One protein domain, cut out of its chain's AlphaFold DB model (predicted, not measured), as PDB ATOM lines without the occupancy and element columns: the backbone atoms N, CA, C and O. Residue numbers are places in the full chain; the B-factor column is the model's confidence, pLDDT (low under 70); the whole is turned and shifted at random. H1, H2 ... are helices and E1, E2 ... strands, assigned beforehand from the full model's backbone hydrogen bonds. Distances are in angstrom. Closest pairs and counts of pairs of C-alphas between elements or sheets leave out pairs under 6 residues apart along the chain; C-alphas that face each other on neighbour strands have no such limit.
ATOM      1  N   ALA A   2     120.471  97.422  98.428       82.62
ATOM      2  CA  ALA A   2     119.147  96.815  98.267       82.62
ATOM      3  C   ALA A   2     119.117  95.743  97.161       82.62
ATOM      4  O   ALA A   2     118.771  94.604  97.443       82.62
ATOM      5  N   ASP A   3     119.668  96.041  95.981       89.50
ATOM      6  CA  ASP A   3     119.615  95.125  94.827       89.50
ATOM      7  C   ASP A   3     120.205  93.736  95.109       89.50
ATOM      8  O   ASP A   3     119.680  92.724  94.666       89.50
ATOM      9  N   LYS A   4     121.282  93.653  95.905       88.94
ATOM     10  CA  LYS A   4     121.891  92.361  96.274       88.94
ATOM     11  C   LYS A   4     120.982  91.533  97.184       88.94
ATOM     12  O   LYS A   4     121.008  90.307  97.122       88.94
ATOM     13  N   ILE A   5     120.223  92.200  98.049       90.25
ATOM     14  CA  ILE A   5     119.254  91.562  98.942       90.25
ATOM     15  C   ILE A   5     118.053  91.078  98.120       90.25
ATOM     16  O   ILE A   5     117.641  89.931  98.282       90.25
ATOM     17  N   ASP A   6     117.563  91.898  97.192       92.75
ATOM     18  CA  ASP A   6     116.435  91.560  96.316       92.75
ATOM     19  C   ASP A   6     116.765  90.380  95.392       92.75
ATOM     20  O   ASP A   6     115.974  89.437  95.268       92.75
ATOM     21  N   THR A   7     117.977  90.354  94.824       94.69
ATOM     22  CA  THR A   7     118.479  89.195  94.074       94.69
ATOM     23  C   THR A   7     118.482  87.941  94.942       94.69
ATOM     24  O   THR A   7     118.002  86.895  94.508       94.69
ATOM     25  N   LYS A   8     118.943  88.029  96.197       92.69
ATOM     26  CA  LYS A   8     118.969  86.867  97.096       92.69
ATOM     27  C   LYS A   8     117.568  86.354  97.426       92.69
ATOM     28  O   LYS A   8     117.361  85.143  97.463       92.69
ATOM     29  N   PHE A   9     116.597  87.243  97.630       93.31
ATOM     30  CA  PHE A   9     115.205  86.833  97.821       93.31
ATOM     31  C   PHE A   9     114.622  86.162  96.579       93.31
ATOM     32  O   PHE A   9     113.889  85.182  96.711       93.31
ATOM     33  N   SER A  10     114.986  86.642  95.393       93.75
ATOM     34  CA  SER A  10     114.559  86.048  94.125       93.75
ATOM     35  C   SER A  10     115.131  84.636  93.961       93.75
ATOM     36  O   SER A  10     114.382  83.699  93.704       93.75
ATOM     37  N   GLU A  11     116.427  84.445  94.229       92.12
ATOM     38  CA  GLU A  11     117.068  83.119  94.249       92.12
ATOM     39  C   GLU A  11     116.394  82.160  95.242       92.12
ATOM     40  O   GLU A  11     116.185  80.989  94.936       92.12
ATOM     41  N   MET A  12     116.030  82.650  96.432       90.69
ATOM     42  CA  MET A  12     115.309  81.855  97.429       90.69
ATOM     43  C   MET A  12     113.921  81.436  96.939       90.69
ATOM     44  O   MET A  12     113.518  80.298  97.167       90.69
ATOM     45  N   ALA A  13     113.190  82.335  96.278       90.12
ATOM     46  CA  ALA A  13     111.874  82.027  95.727       90.12
ATOM     47  C   ALA A  13     111.961  80.985  94.600       90.12
ATOM     48  O   ALA A  13     111.163  80.052  94.576       90.12
ATOM     49  N   GLU A  14     112.956  81.092  93.716       91.88
ATOM     50  CA  GLU A  14     113.199  80.090  92.672       91.88
ATOM     51  C   GLU A  14     113.603  78.731  93.260       91.88
ATOM     52  O   GLU A  14     113.086  77.697  92.840       91.88
ATOM     53  N   LEU A  15     114.449  78.716  94.296       89.31
ATOM     54  CA  LEU A  15     114.803  77.484  95.006       89.31
ATOM     55  C   LEU A  15     113.564  76.782  95.574       89.31
ATOM     56  O   LEU A  15     113.450  75.560  95.479       89.31
ATOM     57  N   LEU A  16     112.631  77.547  96.146       89.00
ATOM     58  CA  LEU A  16     111.391  77.002  96.690       89.00
ATOM     59  C   LEU A  16     110.506  76.381  95.605       89.00
ATOM     60  O   LEU A  16     109.927  75.333  95.861       89.00
ATOM     61  N   LYS A  17     110.446  76.956  94.396       87.62
ATOM     62  CA  LYS A  17     109.695  76.362  93.274       87.62
ATOM     63  C   LYS A  17     110.235  74.992  92.863       87.62
ATOM     64  O   LYS A  17     109.456  74.094  92.577       87.62
ATOM     65  N   VAL A  18     111.560  74.834  92.823       88.31
ATOM     66  CA  VAL A  18     112.204  73.569  92.413       88.31
ATOM     67  C   VAL A  18     112.220  72.558  93.556       88.31
ATOM     68  O   VAL A  18     112.087  71.355  93.350       88.31
ATOM     69  N   THR A  19     112.403  73.046  94.779       86.44
ATOM     70  CA  THR A  19     112.583  72.220  95.971       86.44
ATOM     71  C   THR A  19     111.802  72.804  97.150       86.44
ATOM     72  O   THR A  19     112.386  73.399  98.060       86.44
ATOM     73  N   PRO A  20     110.473  72.593  97.205       84.75
ATOM     74  CA  PRO A  20     109.630  73.119  98.286       84.75
ATOM     75  C   PRO A  20     110.034  72.610  99.679       84.75
ATOM     76  O   PRO A  20     109.715  73.222 100.699       84.75
ATOM     77  N   TYR A  21     110.783  71.503  99.722       81.75
ATOM     78  CA  TYR A  21     111.309  70.856 100.922       81.75
ATOM     79  C   TYR A  21     112.780  71.194 101.227       81.75
ATOM     80  O   TYR A  21     113.303  70.696 102.222       81.75
ATOM     81  N   ALA A  22     113.455  72.046 100.435       67.56
ATOM     82  CA  ALA A  22     114.873  72.413 100.626       67.56
ATOM     83  C   ALA A  22     115.175  73.176 101.928       67.56
ATOM     84  O   ALA A  22     116.322  73.532 102.201       67.56
ATOM     85  N   SER A  23     114.164  73.416 102.760       59.69
ATOM     86  CA  SER A  23     114.351  73.853 104.136       59.69
ATOM     87  C   SER A  23     115.324  72.931 104.882       59.69
ATOM     88  O   SER A  23     115.042  71.747 105.069       59.69
ATOM     89  N   ILE A  24     116.426  73.490 105.398       53.16
ATOM     90  CA  ILE A  24     117.118  72.889 106.541       53.16
ATOM     91  C   ILE A  24     116.074  72.766 107.647       53.16
ATOM     92  O   ILE A  24     115.434  73.758 108.000       53.16
ATOM     93  N   GLY A  25     115.898  71.530 108.112       49.34
ATOM     94  CA  GLY A  25     114.845  71.067 109.000       49.34
ATOM     95  C   GLY A  25     114.304  72.096 109.985       49.34
ATOM     96  O   GLY A  25     115.047  72.840 110.617       49.34
ATOM     97  N   ILE A  26     112.983  72.075 110.113       52.12
ATOM     98  CA  ILE A  26     112.195  72.033 111.349       52.12
ATOM     99  C   ILE A  26     110.768  72.276 110.835       52.12
ATOM    100  O   ILE A  26     110.449  73.411 110.472       52.12
ATOM    101  N   LYS A  27     109.906  71.233 110.793       54.94
ATOM    102  CA  LYS A  27     108.455  71.445 111.007       54.94
ATOM    103  C   LYS A  27     108.411  72.462 112.128       54.94
ATOM    104  O   LYS A  27     109.002  72.130 113.159       54.94
ATOM    105  N   ALA A  28     107.935  73.694 111.895       55.44
ATOM    106  CA  ALA A  28     108.067  74.780 112.872       55.44
ATOM    107  C   ALA A  28     107.779  74.170 114.246       55.44
ATOM    108  O   ALA A  28     106.722  73.577 114.388       55.44
ATOM    109  N   ARG A  29     108.768  74.132 115.161       52.44
ATOM    110  CA  ARG A  29     108.908  73.073 116.199       52.44
ATOM    111  C   ARG A  29     107.681  72.901 117.114       52.44
ATOM    112  O   ARG A  29     107.637  71.948 117.876       52.44
ATOM    113  N   ASN A  30     106.707  73.807 117.000       54.47
ATOM    114  CA  ASN A  30     105.458  73.881 117.735       54.47
ATOM    115  C   ASN A  30     104.218  74.207 116.850       54.47
ATOM    116  O   ASN A  30     103.240  74.719 117.381       54.47
ATOM    117  N   SER A  31     104.258  74.001 115.526       57.22
ATOM    118  CA  SER A  31     103.109  74.212 114.626       57.22
ATOM    119  C   SER A  31     102.341  72.899 114.459       57.22
ATOM    120  O   SER A  31     102.952  71.914 114.036       57.22
ATOM    121  N   PRO A  32     101.030  72.857 114.760       60.78
ATOM    122  CA  PRO A  32     100.186  71.704 114.448       60.78
ATOM    123  C   PRO A  32      99.947  71.551 112.937       60.78
ATOM    124  O   PRO A  32      99.558  70.479 112.488       60.78
ATOM    125  N   ASP A  33     100.184  72.609 112.154       70.69
ATOM    126  CA  ASP A  33     100.061  72.597 110.699       70.69
ATOM    127  C   ASP A  33     101.404  72.164 110.075       70.69
ATOM    128  O   ASP A  33     102.419  72.870 110.161       70.69
ATOM    129  N   GLU A  34     101.401  70.969 109.473       68.94
ATOM    130  CA  GLU A  34     102.565  70.321 108.852       68.94
ATOM    131  C   GLU A  34     103.044  71.024 107.574       68.94
ATOM    132  O   GLU A  34     104.173  70.800 107.129       68.94
ATOM    133  N   HIS A  35     102.223  71.917 107.020       78.88
ATOM    134  CA  HIS A  35     102.536  72.679 105.819       78.88
ATOM    135  C   HIS A  35     103.438  73.886 106.112       78.88
ATOM    136  O   HIS A  35     103.995  74.467 105.176       78.88
ATOM    137  N   TYR A  36     103.619  74.271 107.385       83.62
ATOM    138  CA  TYR A  36     104.499  75.377 107.776       83.62
ATOM    139  C   TYR A  36     105.972  74.988 107.753       83.62
ATOM    140  O   TYR A  36     106.436  74.082 108.453       83.62
ATOM    141  N   ARG A  37     106.741  75.765 106.993       84.25
ATOM    142  CA  ARG A  37     108.156  75.523 106.730       84.25
ATOM    143  C   ARG A  37     108.972  76.804 106.872       84.25
ATOM    144  O   ARG A  37     108.464  77.930 106.845       84.25
ATOM    145  N   LYS A  38     110.278  76.620 107.050       86.25
ATOM    146  CA  LYS A  38     111.252  77.696 107.222       86.25
ATOM    147  C   LYS A  38     112.448  77.461 106.311       86.25
ATOM    148  O   LYS A  38     113.106  76.435 106.424       86.25
ATOM    149  N   LEU A  39     112.781  78.442 105.478       87.50
ATOM    150  CA  LEU A  39     114.005  78.447 104.681       87.50
ATOM    151  C   LEU A  39     115.052  79.357 105.335       87.50
ATOM    152  O   LEU A  39     114.787  80.524 105.641       87.50
ATOM    153  N   VAL A  40     116.247  78.804 105.537       85.75
ATOM    154  CA  VAL A  40     117.439  79.515 106.015       85.75
ATOM    155  C   VAL A  40     118.536  79.328 104.985       85.75
ATOM    156  O   VAL A  40     118.852  78.199 104.623       85.75
ATOM    157  N   VAL A  41     119.129  80.433 104.545       84.31
ATOM    158  CA  VAL A  41     120.270  80.424 103.630       84.31
ATOM    159  C   VAL A  41     121.519  80.833 104.398       84.31
ATOM    160  O   VAL A  41     121.510  81.808 105.151       84.31
ATOM    161  N   LEU A  42     122.601  80.075 104.217       83.25
ATOM    162  CA  LEU A  42     123.893  80.373 104.832       83.25
ATOM    163  C   LEU A  42     124.360  81.785 104.461       83.25
ATOM    164  O   LEU A  42     124.219  82.219 103.319       83.25
ATOM    165  N   HIS A  43     124.931  82.486 105.441       87.69
ATOM    166  CA  HIS A  43     125.454  83.849 105.293       87.69
ATOM    167  C   HIS A  43     124.427  84.896 104.822       87.69
ATOM    168  O   HIS A  43     124.813  85.976 104.379       87.69
ATOM    169  N   PHE A  44     123.127  84.615 104.949       90.25
ATOM    170  CA  PHE A  44     122.068  85.576 104.673       90.25
ATOM    171  C   PHE A  44     121.278  85.872 105.955       90.25
ATOM    172  O   PHE A  44     120.800  84.943 106.608       90.25
ATOM    173  N   PRO A  45     121.119  87.145 106.358       91.69
ATOM    174  CA  PRO A  45     120.597  87.486 107.679       91.69
ATOM    175  C   PRO A  45     119.064  87.456 107.755       91.69
ATOM    176  O   PRO A  45     118.485  88.012 108.688       91.69
ATOM    177  N   PHE A  46     118.392  86.796 106.808       91.69
ATOM    178  CA  PHE A  46     116.942  86.669 106.780       91.69
ATOM    179  C   PHE A  46     116.487  85.213 106.747       91.69
ATOM    180  O   PHE A  46     117.132  84.325 106.196       91.69
ATOM    181  N   ILE A  47     115.320  85.002 107.336       88.88
ATOM    182  CA  ILE A  47     114.587  83.751 107.410       88.88
ATOM    183  C   ILE A  47     113.292  83.942 106.630       88.88
ATOM    184  O   ILE A  47     112.546  84.880 106.915       88.88
ATOM    185  N   MET A  48     112.994  83.030 105.706       90.19
ATOM    186  CA  MET A  48     111.714  83.009 105.001       90.19
ATOM    187  C   MET A  48     110.805  81.947 105.620       90.19
ATOM    188  O   MET A  48     111.159  80.772 105.689       90.19
ATOM    189  N   LEU A  49     109.641  82.375 106.098       88.19
ATOM    190  CA  LEU A  49     108.577  81.506 106.582       88.19
ATOM    191  C   LEU A  49     107.541  81.357 105.482       88.19
ATOM    192  O   LEU A  49     107.078  82.362 104.934       88.19
ATOM    193  N   TYR A  50     107.169  80.123 105.179       89.50
ATOM    194  CA  TYR A  50     106.243  79.819 104.101       89.50
ATOM    195  C   TYR A  50     105.351  78.635 104.457       89.50
ATOM    196  O   TYR A  50     105.672  77.842 105.343       89.50
ATOM    197  N   ARG A  51     104.230  78.536 103.748       88.62
ATOM    198  CA  ARG A  51     103.383  77.350 103.724       88.62
ATOM    199  C   ARG A  51     103.521  76.680 102.362       88.62
ATOM    200  O   ARG A  51     103.491  77.388 101.354       88.62
ATOM    201  N   TYR A  52     103.682  75.362 102.348       88.56
ATOM    202  CA  TYR A  52     103.612  74.567 101.124       88.56
ATOM    203  C   TYR A  52     102.366  73.691 101.147       88.56
ATOM    204  O   TYR A  52     102.251  72.798 101.985       88.56
ATOM    205  N   ASP A  53     101.437  74.000 100.253       87.50
ATOM    206  CA  ASP A  53     100.220  73.235 100.043       87.50
ATOM    207  C   ASP A  53     100.487  72.180  98.964       87.50
ATOM    208  O   ASP A  53     100.709  72.525  97.802       87.50
ATOM    209  N   GLU A  54     100.564  70.916  99.379       83.69
ATOM    210  CA  GLU A  54     100.966  69.796  98.519       83.69
ATOM    211  C   GLU A  54      99.880  69.453  97.490       83.69
ATOM    212  O   GLU A  54     100.214  69.079  96.370       83.69
ATOM    213  N   ASP A  55      98.604  69.667  97.831       86.75
ATOM    214  CA  ASP A  55      97.463  69.316  96.977       86.75
ATOM    215  C   ASP A  55      97.397  70.174  95.706       86.75
ATOM    216  O   ASP A  55      96.944  69.722  94.654       86.75
ATOM    217  N   ILE A  56      97.844  71.429  95.804       89.31
ATOM    218  CA  ILE A  56      97.829  72.407  94.706       89.31
ATOM    219  C   ILE A  56      99.233  72.897  94.322       89.31
ATOM    220  O   ILE A  56      99.355  73.904  93.622       89.31
ATOM    221  N   GLU A  57     100.276  72.230  94.826       87.44
ATOM    222  CA  GLU A  57     101.696  72.565  94.629       87.44
ATOM    223  C   GLU A  57     101.999  74.064  94.824       87.44
ATOM    224  O   GLU A  57     102.772  74.689  94.093       87.44
ATOM    225  N   ASN A  58     101.361  74.681  95.825       89.94
ATOM    226  CA  ASN A  58     101.407  76.126  96.014       89.94
ATOM    227  C   ASN A  58     102.280  76.526  97.199       89.94
ATOM    228  O   ASN A  58     102.154  76.007  98.309       89.94
ATOM    229  N   ILE A  59     103.133  77.525  96.974       90.62
ATOM    230  CA  ILE A  59     103.981  78.109  98.009       90.62
ATOM    231  C   ILE A  59     103.474  79.501  98.343       90.62
ATOM    232  O   ILE A  59     103.478  80.404  97.505       90.62
ATOM    233  N   LYS A  60     103.119  79.700  99.611       92.12
ATOM    234  CA  LYS A  60     102.738  81.006 100.142       92.12
ATOM    235  C   LYS A  60     103.802  81.503 101.104       92.12
ATOM    236  O   LYS A  60     103.946  80.972 102.205       92.12
ATOM    237  N   ILE A  61     104.526  82.549 100.713       91.56
ATOM    238  CA  ILE A  61     105.445  83.249 101.615       91.56
ATOM    239  C   ILE A  61     104.607  84.014 102.639       91.56
ATOM    240  O   ILE A  61     103.766  84.838 102.287       91.56
ATOM    241  N   LEU A  62     104.831  83.730 103.917       90.56
ATOM    242  CA  LEU A  62     104.071  84.316 105.016       90.56
ATOM    243  C   LEU A  62     104.807  85.506 105.616       90.56
ATOM    244  O   LEU A  62     104.203  86.543 105.889       90.56
ATOM    245  N   ARG A  63     106.109  85.340 105.881       89.56
ATOM    246  CA  ARG A  63     106.947  86.359 106.521       89.56
ATOM    247  C   ARG A  63     108.399  86.215 106.102       89.56
ATOM    248  O   ARG A  63     108.911  85.107 105.973       89.56
ATOM    249  N   ILE A  64     109.077  87.351 106.020       91.19
ATOM    250  CA  ILE A  64     110.532  87.437 105.948       91.19
ATOM    251  C   ILE A  64     111.000  88.131 107.223       91.19
ATOM    252  O   ILE A  64     110.526  89.214 107.560       91.19
ATOM    253  N   LEU A  65     111.881  87.478 107.973       90.75
ATOM    254  CA  LEU A  65     112.318  87.930 109.292       90.75
ATOM    255  C   LEU A  65     113.835  88.038 109.333       90.75
ATOM    256  O   LEU A  65     114.518  87.123 108.892       90.75
ATOM    257  N   HIS A  66     114.372  89.101 109.925       91.06
ATOM    258  CA  HIS A  66     115.797  89.145 110.247       91.06
ATOM    259  C   HIS A  66     116.139  88.083 111.308       91.06
ATOM    260  O   HIS A  66     115.352  87.873 112.235       91.06
ATOM    261  N   ILE A  67     117.313  87.448 111.225       87.06
ATOM    262  CA  ILE A  67     117.745  86.372 112.144       87.06
ATOM    263  C   ILE A  67     117.778  86.800 113.617       87.06
ATOM    264  O   ILE A  67     117.566  85.981 114.505       87.06
TER     265      ILE A  67
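Overview. This is residues 2 to 67 of the 75 residues of an uncharacterized protein of Photorhabdus luminescens (UniProt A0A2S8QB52). A strongly twisted sheet of three strands has one long helix, H1, packed over one of its faces, while no named helix covers the other face. A long loop, residues 19 to 35, joins the end of H1 to the edge strand E1. The printed part has 66 residues, with one named helix and then three named strands, H1 E1 E2 E3, the sheet running E1 - E2 - E3, all antiparallel; the class is mixed, helices and strands. It is compact, with a radius of gyration of the C-alphas of 11.7 A and spans of 34 by 24 by 17 A.

Along the chain. Begin with the sheet at C-alpha 36, (104.499, 75.377, 107.776), where E1 begins and runs to residue 40. E2 holds residues 46 to 53 and measures 22.5 A. E3, residues 58 to 66, measures 24.1 A and ends at C-alpha 66, (115.797, 89.145, 110.247). Find C-alpha 2 at (119.147, 96.815, 98.267); from there H1 runs 25.0 A to residue 18.

Arrangement. E1, E2 and E3 form a meander, each strand the antiparallel neighbour of the one before. In the hairpin E1 and E2, at 146 degrees, look for N 39 and O 48, 2.8 A apart. In the hairpin E2 and E3, at 160 degrees, N 47 and O 65 are 2.8 A apart. H1 is on the sheet at a height of 10.2 A, two layers in all. It lies over E2 and only just runs along the strands, at 29 degrees to E2 on the local plane. The closest C-alphas of H1 and E3 are those of Leu 16 and Ile 59, 7.6 A apart. In H1 every O i to N i+4 pair is within hydrogen-bond range.

Size, cuts and confidence. The C-alphas farthest apart, Asp 3 and Pro 32, are 36.2 A apart. The printed part has no cut. The link H1 to E1 is long, and the other two are tight. Look for pLDDT under 70 at residues 22 to 32 and residue 34 of this model; the mean of the printed part is 82.7.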